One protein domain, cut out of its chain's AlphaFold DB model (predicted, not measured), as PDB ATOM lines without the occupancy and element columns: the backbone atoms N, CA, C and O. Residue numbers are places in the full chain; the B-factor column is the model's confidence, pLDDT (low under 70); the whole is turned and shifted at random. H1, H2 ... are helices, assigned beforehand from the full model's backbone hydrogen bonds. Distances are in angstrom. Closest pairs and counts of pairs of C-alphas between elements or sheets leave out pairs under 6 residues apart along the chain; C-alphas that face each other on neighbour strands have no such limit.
ATOM      1  N   SER A  72      53.108 -25.252  45.899       68.94
ATOM      2  CA  SER A  72      52.921 -26.072  47.104       68.94
ATOM      3  C   SER A  72      53.007 -25.240  48.387       68.94
ATOM      4  O   SER A  72      52.216 -25.443  49.309       68.94
ATOM      5  N   GLN A  73      53.910 -24.252  48.434       77.06
ATOM      6  CA  GLN A  73      54.021 -23.363  49.595       77.06
ATOM      7  C   GLN A  73      52.791 -22.469  49.761       77.06
ATOM      8  O   GLN A  73      52.439 -22.104  50.883       77.06
ATOM      9  N   ASP A  74      52.138 -22.100  48.664       82.44
ATOM     10  CA  ASP A  74      50.959 -21.245  48.711       82.44
ATOM     11  C   ASP A  74      49.711 -22.032  49.115       82.44
ATOM     12  O   ASP A  74      48.930 -21.546  49.936       82.44
ATOM     13  N   VAL A  75      49.584 -23.288  48.675       81.00
ATOM     14  CA  VAL A  75      48.544 -24.202  49.174       81.00
ATOM     15  C   VAL A  75      48.689 -24.413  50.682       81.00
ATOM     16  O   VAL A  75      47.714 -24.269  51.420       81.00
ATOM     17  N   GLU A  76      49.904 -24.676  51.172       84.94
ATOM     18  CA  GLU A  76      50.152 -24.849  52.608       84.94
ATOM     19  C   GLU A  76      49.766 -23.606  53.420       84.94
ATOM     20  O   GLU A  76      49.140 -23.732  54.478       84.94
ATOM     21  N   LYS A  77      50.073 -22.399  52.927       87.88
ATOM     22  CA  LYS A  77      49.673 -21.144  53.585       87.88
ATOM     23  C   LYS A  77      48.156 -20.997  53.648       87.88
ATOM     24  O   LYS A  77      47.636 -20.647  54.706       87.88
ATOM     25  N   VAL A  78      47.450 -21.272  52.550       86.69
ATOM     26  CA  VAL A  78      45.983 -21.161  52.483       86.69
ATOM     27  C   VAL A  78      45.319 -22.170  53.416       86.69
ATOM     28  O   VAL A  78      44.454 -21.800  54.210       86.69
ATOM     29  N   VAL A  79      45.767 -23.428  53.398       86.94
ATOM     30  CA  VAL A  79      45.242 -24.469  54.289       86.94
ATOM     31  C   VAL A  79      45.517 -24.110  55.748       86.94
ATOM     32  O   VAL A  79      44.604 -24.151  56.571       86.94
ATOM     33  N   THR A  80      46.739 -23.683  56.080       89.19
ATOM     34  CA  THR A  80      47.096 -23.275  57.449       89.19
ATOM     35  C   THR A  80      46.245 -22.098  57.917       89.19
ATOM     36  O   THR A  80      45.734 -22.114  59.037       89.19
ATOM     37  N   HIS A  81      46.021 -21.107  57.052       91.75
ATOM     38  CA  HIS A  81      45.143 -19.977  57.337       91.75
ATOM     39  C   HIS A  81      43.709 -20.439  57.636       91.75
ATOM     40  O   HIS A  81      43.145 -20.078  58.670       91.75
ATOM     41  N   ASN A  82      43.151 -21.324  56.804       91.12
ATOM     42  CA  ASN A  82      41.815 -21.886  57.013       91.12
ATOM     43  C   ASN A  82      41.710 -22.661  58.336       91.12
ATOM     44  O   ASN A  82      40.722 -22.501  59.054       91.12
ATOM     45  N   VAL A  83      42.745 -23.426  58.711       91.12
ATOM     46  CA  VAL A  83      42.819 -24.090  60.024       91.12
ATOM     47  C   VAL A  83      42.804 -23.062  61.157       91.12
ATOM     48  O   VAL A  83      42.025 -23.214  62.098       91.12
ATOM     49  N   THR A  84      43.628 -22.010  61.075       92.31
ATOM     50  CA  THR A  84      43.708 -20.983  62.131       92.31
ATOM     51  C   THR A  84      42.413 -20.191  62.295       92.31
ATOM     52  O   THR A  84      42.042 -19.854  63.417       92.31
ATOM     53  N   GLU A  85      41.689 -19.946  61.203       92.56
ATOM     54  CA  GLU A  85      40.384 -19.281  61.219       92.56
ATOM     55  C   GLU A  85      39.217 -20.236  61.526       92.56
ATOM     56  O   GLU A  85      38.074 -19.799  61.663       92.56
ATOM     57  N   GLY A  86      39.475 -21.545  61.617       90.06
ATOM     58  CA  GLY A  86      38.452 -22.566  61.839       90.06
ATOM     59  C   GLY A  86      37.478 -22.746  60.668       90.06
ATOM     60  O   GLY A  86      36.386 -23.300  60.862       90.06
ATOM     61  N   ARG A  87      37.854 -22.289  59.466       91.75
ATOM     62  CA  ARG A  87      37.080 -22.468  58.233       91.75
ATOM     63  C   ARG A  87      37.226 -23.903  57.740       91.75
ATOM     64  O   ARG A  87      38.320 -24.453  57.688       91.75
ATOM     65  N   SER A  88      36.098 -24.521  57.424       92.56
ATOM     66  CA  SER A  88      36.028 -25.913  56.983       92.56
ATOM     67  C   SER A  88      34.711 -26.157  56.272       92.56
ATOM     68  O   SER A  88      33.696 -25.584  56.687       92.56
ATOM     69  N   GLU A  89      34.685 -27.119  55.364       91.06
ATOM     70  CA  GLU A  89      33.449 -27.522  54.716       91.06
ATOM     71  C   GLU A  89      32.431 -28.158  55.673       91.06
ATOM     72  O   GLU A  89      32.740 -28.892  56.626       91.06
ATOM     73  N   THR A  90      31.169 -27.865  55.376       92.00
ATOM     74  CA  THR A  90      29.974 -28.360  56.058       92.00
ATOM     75  C   THR A  90      29.151 -29.206  55.091       92.00
ATOM     76  O   THR A  90      29.363 -29.168  53.884       92.00
ATOM     77  N   VAL A  91      28.185 -29.972  55.597       90.44
ATOM     78  CA  VAL A  91      27.326 -30.802  54.730       90.44
ATOM     79  C   VAL A  91      26.584 -29.942  53.707       90.44
ATOM     80  O   VAL A  91      26.453 -30.329  52.548       90.44
ATOM     81  N   ASP A  92      26.142 -28.755  54.123       91.06
ATOM     82  CA  ASP A  92      25.403 -27.837  53.262       91.06
ATOM     83  C   ASP A  92      26.281 -27.191  52.186       91.06
ATOM     84  O   ASP A  92      25.780 -26.951  51.087       91.06
ATOM     85  N   SER A  93      27.561 -26.903  52.468       91.31
ATOM     86  CA  SER A  93      28.482 -26.373  51.448       91.31
ATOM     87  C   SER A  93      28.818 -27.442  50.413       91.31
ATOM     88  O   SER A  93      28.588 -27.216  49.229       91.31
ATOM     89  N   LEU A  94      29.162 -28.652  50.856       88.50
ATOM     90  CA  LEU A  94      29.445 -29.775  49.957       88.50
ATOM     91  C   LEU A  94      28.237 -30.126  49.074       88.50
ATOM     92  O   LEU A  94      28.372 -30.373  47.880       88.50
ATOM     93  N   LYS A  95      27.017 -30.095  49.629       88.69
ATOM     94  CA  LYS A  95      25.792 -30.313  48.842       88.69
ATOM     95  C   LYS A  95      25.609 -29.253  47.750       88.69
ATOM     96  O   LYS A  95      25.131 -29.573  46.665       88.69
ATOM     97  N   LYS A  96      25.952 -27.991  48.032       89.56
ATOM     98  CA  LYS A  96      25.875 -26.898  47.047       89.56
ATOM     99  C   LYS A  96      26.928 -27.038  45.951       89.56
ATOM    100  O   LYS A  96      26.624 -26.708  44.811       89.56
ATOM    101  N   GLU A  97      28.107 -27.553  46.287       87.69
ATOM    102  CA  GLU A  97      29.184 -27.860  45.335       87.69
ATOM    103  C   GLU A  97      28.856 -29.057  44.424       87.69
ATOM    104  O   GLU A  97      29.549 -29.295  43.439       87.69
ATOM    105  N   GLY A  98      27.761 -29.774  44.695       85.75
ATOM    106  CA  GLY A  98      27.266 -30.856  43.845       85.75
ATOM    107  C   GLY A  98      27.411 -32.244  44.455       85.75
ATOM    108  O   GLY A  98      27.216 -33.232  43.753       85.75
ATOM    109  N   LEU A  99      27.713 -32.343  45.752       85.81
ATOM    110  CA  LEU A  99      27.775 -33.625  46.436       85.81
ATOM    111  C   LEU A  99      26.383 -34.257  46.575       85.81
ATOM    112  O   LEU A  99      25.518 -33.722  47.282       85.81
ATOM    113  N   ASP A 100      26.174 -35.425  45.965       84.25
ATOM    114  CA  ASP A 100      24.936 -36.177  46.154       84.25
ATOM    115  C   ASP A 100      24.920 -36.873  47.525       84.25
ATOM    116  O   ASP A 100      25.694 -37.787  47.811       84.25
ATOM    117  N   LEU A 101      23.997 -36.444  48.389       81.62
ATOM    118  CA  LEU A 101      23.784 -37.023  49.719       81.62
ATOM    119  C   LEU A 101      23.018 -38.352  49.682       81.62
ATOM    120  O   LEU A 101      22.970 -39.070  50.683       81.62
ATOM    121  N   HIS A 102      22.356 -38.656  48.565       78.44
ATOM    122  CA  HIS A 102      21.583 -39.883  48.396       78.44
ATOM    123  C   HIS A 102      22.448 -41.044  47.902       78.44
ATOM    124  O   HIS A 102      22.145 -42.205  48.210       78.44
ATOM    125  N   LYS A 103      23.540 -40.748  47.189       74.31
ATOM    126  CA  LYS A 103      24.535 -41.737  46.777       74.31
ATOM    127  C   LYS A 103      25.367 -42.153  47.990       74.31
ATOM    128  O   LYS A 103      25.889 -41.334  48.743       74.31
ATOM    129  N   LYS A 104      25.479 -43.462  48.218       70.06
ATOM    130  CA  LYS A 104      26.385 -43.983  49.249       70.06
ATOM    131  C   LYS A 104      27.818 -43.816  48.764       70.06
ATOM    132  O   LYS A 104      28.090 -44.158  47.616       70.06
ATOM    133  N   ALA A 105      28.715 -43.376  49.646       71.06
ATOM    134  CA  ALA A 105      30.142 -43.373  49.347       71.06
ATOM    135  C   ALA A 105      30.578 -44.778  48.931       71.06
ATOM    136  O   ALA A 105      30.369 -45.752  49.668       71.06
ATOM    137  N   ALA A 106      31.141 -44.877  47.730       66.50
ATOM    138  CA  ALA A 106      31.716 -46.118  47.262       66.50
ATOM    139  C   ALA A 106      32.933 -46.421  48.146       66.50
ATOM    140  O   ALA A 106      33.762 -45.539  48.378       66.50
ATOM    141  N   PRO A 107      33.041 -47.631  48.712       63.34
ATOM    142  CA  PRO A 107      34.255 -48.002  49.407       63.34
ATOM    143  C   PRO A 107      35.417 -47.992  48.412       63.34
ATOM    144  O   PRO A 107      35.289 -48.525  47.312       63.34
ATOM    145  N   ASP A 108      36.532 -47.393  48.829       58.22
ATOM    146  CA  ASP A 108      37.802 -47.333  48.104       58.22
ATOM    147  C   ASP A 108      38.435 -48.735  48.034       58.22
ATOM    148  O   ASP A 108      39.406 -49.069  48.714       58.22
ATOM    149  N   PHE A 109      37.781 -49.634  47.300       59.50
ATOM    150  CA  PHE A 109      38.378 -50.872  46.851       59.50
ATOM    151  C   PHE A 109      38.888 -50.604  45.448       59.50
ATOM    152  O   PHE A 109      38.102 -50.449  44.515       59.50
ATOM    153  N   ILE A 110      40.211 -50.595  45.309       54.31
ATOM    154  CA  ILE A 110      40.885 -50.832  44.037       54.31
ATOM    155  C   ILE A 110      40.383 -52.196  43.566       54.31
ATOM    156  O   ILE A 110      40.884 -53.229  44.006       54.31
ATOM    157  N   ASN A 111      39.313 -52.212  42.778       53.50
ATOM    158  CA  ASN A 111      38.790 -53.433  42.205       53.50
ATOM    159  C   ASN A 111      39.547 -53.628  40.887       53.50
ATOM    160  O   ASN A 111      39.271 -52.896  39.937       53.50
ATOM    161  N   PRO A 112      40.530 -54.543  40.812       56.03
ATOM    162  CA  PRO A 112      41.313 -54.736  39.592       56.03
ATOM    163  C   PRO A 112      40.468 -55.266  38.419       56.03
ATOM    164  O   PRO A 112      40.919 -55.179  37.283       56.03
ATOM    165  N   ASP A 113      39.255 -55.762  38.693       53.53
ATOM    166  CA  ASP A 113      38.298 -56.308  37.717       53.53
ATOM    167  C   ASP A 113      37.136 -55.347  37.384       53.53
ATOM    168  O   ASP A 113      36.112 -55.776  36.855       53.53
ATOM    169  N   ALA A 114      37.225 -54.054  37.725       58.03
ATOM    170  CA  ALA A 114      36.210 -53.103  37.272       58.03
ATOM    171  C   ALA A 114      36.284 -52.964  35.740       58.03
ATOM    172  O   ALA A 114      37.339 -52.640  35.193       58.03
ATOM    173  N   ASP A 115      35.166 -53.236  35.055       57.28
ATOM    174  CA  ASP A 115      35.033 -53.050  33.609       57.28
ATOM    175  C   ASP A 115      35.562 -51.661  33.209       57.28
ATOM    176  O   ASP A 115      35.146 -50.665  33.808       57.28
ATOM    177  N   PRO A 116      36.421 -51.545  32.177       60.41
ATOM    178  CA  PRO A 116      37.013 -50.266  31.777       60.41
ATOM    179  C   PRO A 116      35.966 -49.226  31.345       60.41
ATOM    180  O   PRO A 116      36.261 -48.035  31.321       60.41
ATOM    181  N   GLU A 117      34.746 -49.667  31.025       64.88
ATOM    182  CA  GLU A 117      33.612 -48.807  30.677       64.88
ATOM    183  C   GLU A 117      32.856 -48.259  31.906       64.88
ATOM    184  O   GLU A 117      32.144 -47.269  31.771       64.88
ATOM    185  N   ASN A 118      33.034 -48.845  33.100       60.94
ATOM    186  CA  ASN A 118      32.355 -48.462  34.352       60.94
ATOM    187  C   ASN A 118      33.325 -48.075  35.484       60.94
ATOM    188  O   ASN A 118      32.930 -47.996  36.651       60.94
ATOM    189  N   CYS A 119      34.590 -47.808  35.158       60.12
ATOM    190  CA  CYS A 119      35.555 -47.210  36.078       60.12
ATOM    191  C   CYS A 119      35.232 -45.723  36.298       60.12
ATOM    192  O   CYS A 119      35.932 -44.840  35.808       60.12
ATOM    193  N   GLU A 120      34.148 -45.436  37.016       65.38
ATOM    194  CA  GLU A 120      33.855 -44.086  37.484       65.38
ATOM    195  C   GLU A 120      34.643 -43.833  38.773       65.38
ATOM    196  O   GLU A 120      34.531 -44.579  39.751       65.38
ATOM    197  N   PHE A 121      35.479 -42.795  38.767       67.19
ATOM    198  CA  PHE A 121      36.148 -42.357  39.985       67.19
ATOM    199  C   PHE A 121      35.095 -41.962  41.028       67.19
ATOM    200  O   PHE A 121      34.093 -41.339  40.663       67.19
ATOM    201  N   PRO A 122      35.307 -42.290  42.318       72.75
ATOM    202  CA  PRO A 122      34.460 -41.784  43.387       72.75
ATOM    203  C   PRO A 122      34.232 -40.276  43.243       72.75
ATOM    204  O   PRO A 122      35.172 -39.521  42.991       72.75
ATOM    205  N   GLU A 123      32.978 -39.841  43.382       68.38
ATOM    206  CA  GLU A 123      32.584 -38.436  43.202       68.38
ATOM    207  C   GLU A 123      33.356 -37.503  44.137       68.38
ATOM    208  O   GLU A 123      33.581 -36.341  43.813       68.38
ATOM    209  N   GLU A 124      33.816 -38.025  45.274       68.19
ATOM    210  CA  GLU A 124      34.675 -37.324  46.222       68.19
ATOM    211  C   GLU A 124      35.987 -36.819  45.615       68.19
ATOM    212  O   GLU A 124      36.521 -35.834  46.112       68.19
ATOM    213  N   TYR A 125      36.502 -37.452  44.557       73.00
ATOM    214  CA  TYR A 125      37.698 -36.979  43.853       73.00
ATOM    215  C   TYR A 125      37.395 -35.927  42.787       73.00
ATOM    216  O   TYR A 125      38.309 -35.238  42.338       73.00
ATOM    217  N   ASN A 126      36.130 -35.798  42.388       75.75
ATOM    218  CA  ASN A 126      35.686 -34.812  41.404       75.75
ATOM    219  C   ASN A 126      35.199 -33.515  42.062       75.75
ATOM    220  O   ASN A 126      35.039 -32.509  41.374       75.75
ATOM    221  N   LEU A 127      34.938 -33.539  43.373       81.31
ATOM    222  CA  LEU A 127      34.497 -32.376  44.130       81.31
ATOM    223  C   LEU A 127      35.711 -31.587  44.637       81.31
ATOM    224  O   LEU A 127      36.433 -32.035  45.529       81.31
ATOM    225  N   GLU A 128      35.926 -30.403  44.073       82.06
ATOM    226  CA  GLU A 128      36.899 -29.442  44.585       82.06
ATOM    227  C   GLU A 128      36.289 -28.708  45.783       82.06
ATOM    228  O   GLU A 128      35.204 -28.145  45.675       82.06
ATOM    229  N   THR A 129      36.969 -28.746  46.929       86.62
ATOM    230  CA  THR A 129      36.532 -28.040  48.142       86.62
ATOM    231  C   THR A 129      37.216 -26.685  48.244       86.62
ATOM    232  O   THR A 129      38.450 -26.643  48.213       86.62
ATOM    233  N   ASP A 130      36.461 -25.620  48.508       85.69
ATOM    234  CA  ASP A 130      36.998 -24.258  48.643       85.69
ATOM    235  C   ASP A 130      38.095 -24.142  49.717       85.69
ATOM    236  O   ASP A 130      39.104 -23.454  49.543       85.69
ATOM    237  N   THR A 131      37.905 -24.805  50.863       87.62
ATOM    238  CA  THR A 131      38.842 -24.697  51.996       87.62
ATOM    239  C   THR A 131      39.945 -25.751  52.016       87.62
ATOM    240  O   THR A 131      40.889 -25.619  52.802       87.62
ATOM    241  N   GLY A 132      39.825 -26.812  51.212       86.25
ATOM    242  CA  GLY A 132      40.692 -27.994  51.292       86.25
ATOM    243  C   GLY A 132      40.520 -28.811  52.581       86.25
ATOM    244  O   GLY A 132      41.300 -29.728  52.842       86.25
ATOM    245  N   LEU A 133      39.542 -28.470  53.431       90.44
ATOM    246  CA  LEU A 133      39.399 -29.011  54.780       90.44
ATOM    247  C   LEU A 133      37.964 -29.446  55.044       90.44
ATOM    248  O   LEU A 133      37.035 -28.645  55.014       90.44
ATOM    249  N   VAL A 134      37.788 -30.705  55.438       90.00
ATOM    250  CA  VAL A 134      36.481 -31.242  55.826       90.00
ATOM    251  C   VAL A 134      36.551 -31.771  57.253       90.00
ATOM    252  O   VAL A 134      37.419 -32.572  57.601       90.00
ATOM    253  N   LYS A 135      35.617 -31.342  58.107       90.62
ATOM    254  CA  LYS A 135      35.537 -31.844  59.486       90.62
ATOM    255  C   LYS A 135      35.136 -33.320  59.505       90.62
ATOM    256  O   LYS A 135      34.243 -33.747  58.777       90.62
ATOM    257  N   ALA A 136      35.702 -34.082  60.442       86.56
ATOM    258  CA  ALA A 136      35.318 -35.481  60.656       86.56
ATOM    259  C   ALA A 136      33.818 -35.639  60.974       86.56
ATOM    260  O   ALA A 136      33.185 -36.583  60.512       86.56
ATOM    261  N   VAL A 137      33.232 -34.680  61.704       89.00
ATOM    262  CA  VAL A 137      31.786 -34.645  61.989       89.00
ATOM    263  C   VAL A 137      30.972 -34.523  60.698       89.00
ATOM    264  O   VAL A 137      29.983 -35.233  60.536       89.00
ATOM    265  N   THR A 138      31.416 -33.687  59.757       87.12
ATOM    266  CA  THR A 138      30.802 -33.546  58.431       87.12
ATOM    267  C   THR A 138      30.859 -34.875  57.670       87.12
ATOM    268  O   THR A 138      29.834 -35.359  57.201       87.12
ATOM    269  N   LEU A 139      32.019 -35.541  57.628       83.44
ATOM    270  CA  LEU A 139      32.166 -36.856  56.978       83.44
ATOM    271  C   LEU A 139      31.297 -37.945  57.622       83.44
ATOM    272  O   LEU A 139      30.782 -38.828  56.932       83.44
ATOM    273  N   GLN A 140      31.119 -37.882  58.943       80.12
ATOM    274  CA  GLN A 140      30.249 -38.793  59.678       80.12
ATOM    275  C   GLN A 140      28.774 -38.577  59.323       80.12
ATOM    276  O   GLN A 140      28.053 -39.549  59.109       80.12
ATOM    277  N   GLN A 141      28.328 -37.320  59.235       83.06
ATOM    278  CA  GLN A 141      26.962 -36.976  58.822       83.06
ATOM    279  C   GLN A 141      26.664 -37.438  57.392       83.06
ATOM    280  O   GLN A 141      25.555 -37.883  57.111       83.06
ATOM    281  N   LEU A 142      27.673 -37.412  56.518       79.38
ATOM    282  CA  LEU A 142      27.609 -37.937  55.152       79.38
ATOM    283  C   LEU A 142      27.680 -39.473  55.075       79.38
ATOM    284  O   LEU A 142      27.672 -40.036  53.984       79.38
ATOM    285  N   ASN A 143      27.773 -40.164  56.217       73.75
ATOM    286  CA  ASN A 143      27.930 -41.616  56.305       73.75
ATOM    287  C   ASN A 143      29.123 -42.164  55.492       73.75
ATOM    288  O   ASN A 143      29.087 -43.282  54.981       73.75
ATOM    289  N   ARG A 144      30.191 -41.367  55.356       70.38
ATOM    290  CA  ARG A 144      31.395 -41.735  54.588       70.38
ATOM    291  C   ARG A 144      32.460 -42.435  55.420       70.38
ATOM    292  O   ARG A 144      33.330 -43.106  54.877       70.38
ATOM    293  N   LEU A 145      32.398 -42.299  56.746       60.81
ATOM    294  CA  LEU A 145      33.334 -42.972  57.654       60.81
ATOM    295  C   LEU A 145      33.065 -44.483  57.778       60.81
ATOM    296  O   LEU A 145      33.990 -45.237  58.078       60.81
ATOM    297  N   ASP A 146      31.842 -44.937  57.490       58.78
ATOM    298  CA  ASP A 146      31.453 -46.354  57.573       58.78
ATOM    299  C   ASP A 146      31.932 -47.194  56.369       58.78
ATOM    300  O   ASP A 146      31.787 -48.420  56.363       58.78
ATOM    301  N   SER A 147      32.582 -46.574  55.376       54.19
ATOM    302  CA  SER A 147      33.144 -47.267  54.207       54.19
ATOM    303  C   SER A 147      34.345 -48.165  54.542       54.19
ATOM    304  O   SER A 147      34.714 -49.029  53.745       54.19
ATOM    305  N   ARG A 148      34.938 -48.043  55.742       50.62
ATOM    306  CA  ARG A 148      35.980 -48.965  56.222       50.62
ATOM    307  C   ARG A 148      35.355 -50.145  56.971       50.62
ATOM    308  O   ARG A 148      35.117 -50.120  58.173       50.62
TER     309      ARG A 148
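This is residues 72 to 148 of the 221 residues of the protein "LANO_0H21088g1_1" of Lachancea nothofagi CBS 11611 (UniProt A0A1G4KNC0). With little regular structure, this is a loose fold: helix H1 stands at one end, two short helices, H2 and H3, come near each other about crosswise, and a long loop swings out, with residues 112 to 118 sticking out at the far end. The printed part has 77 residues and three named helices, H1, H2, H3, with no named strand; the class is all helix, with 27 residues in named elements. It is loose, with a radius of gyration of the C-alphas of 14.6 A and spans of 43 by 29 by 23 A.

H1, residues 72 to 85, begins at C-alpha 72 (52.921, -26.072, 47.104) and is 20.1 A long. H2, residues 91 to 97, is 10.0 A long. H3, residues 136 to 141, is 8.7 A long and ends at C-alpha 141 (26.962, -36.976, 58.822).

H2 and H3 are close but not clearly touching, about perpendicular at 85 degrees; their closest C-alphas, of Val 91 and Thr 138, are 5.8 A apart. H1 is apart from both. In H1, H2 and H3 every O i to N i+4 pair is within hydrogen-bond range.

The C-alphas farthest apart, of Glu 85 and Asp 115, are 43.9 A apart. The printed part has no cut. The link from H2 to H3 is long. Low-confidence residues, with pLDDT under 70, include 106 to 121.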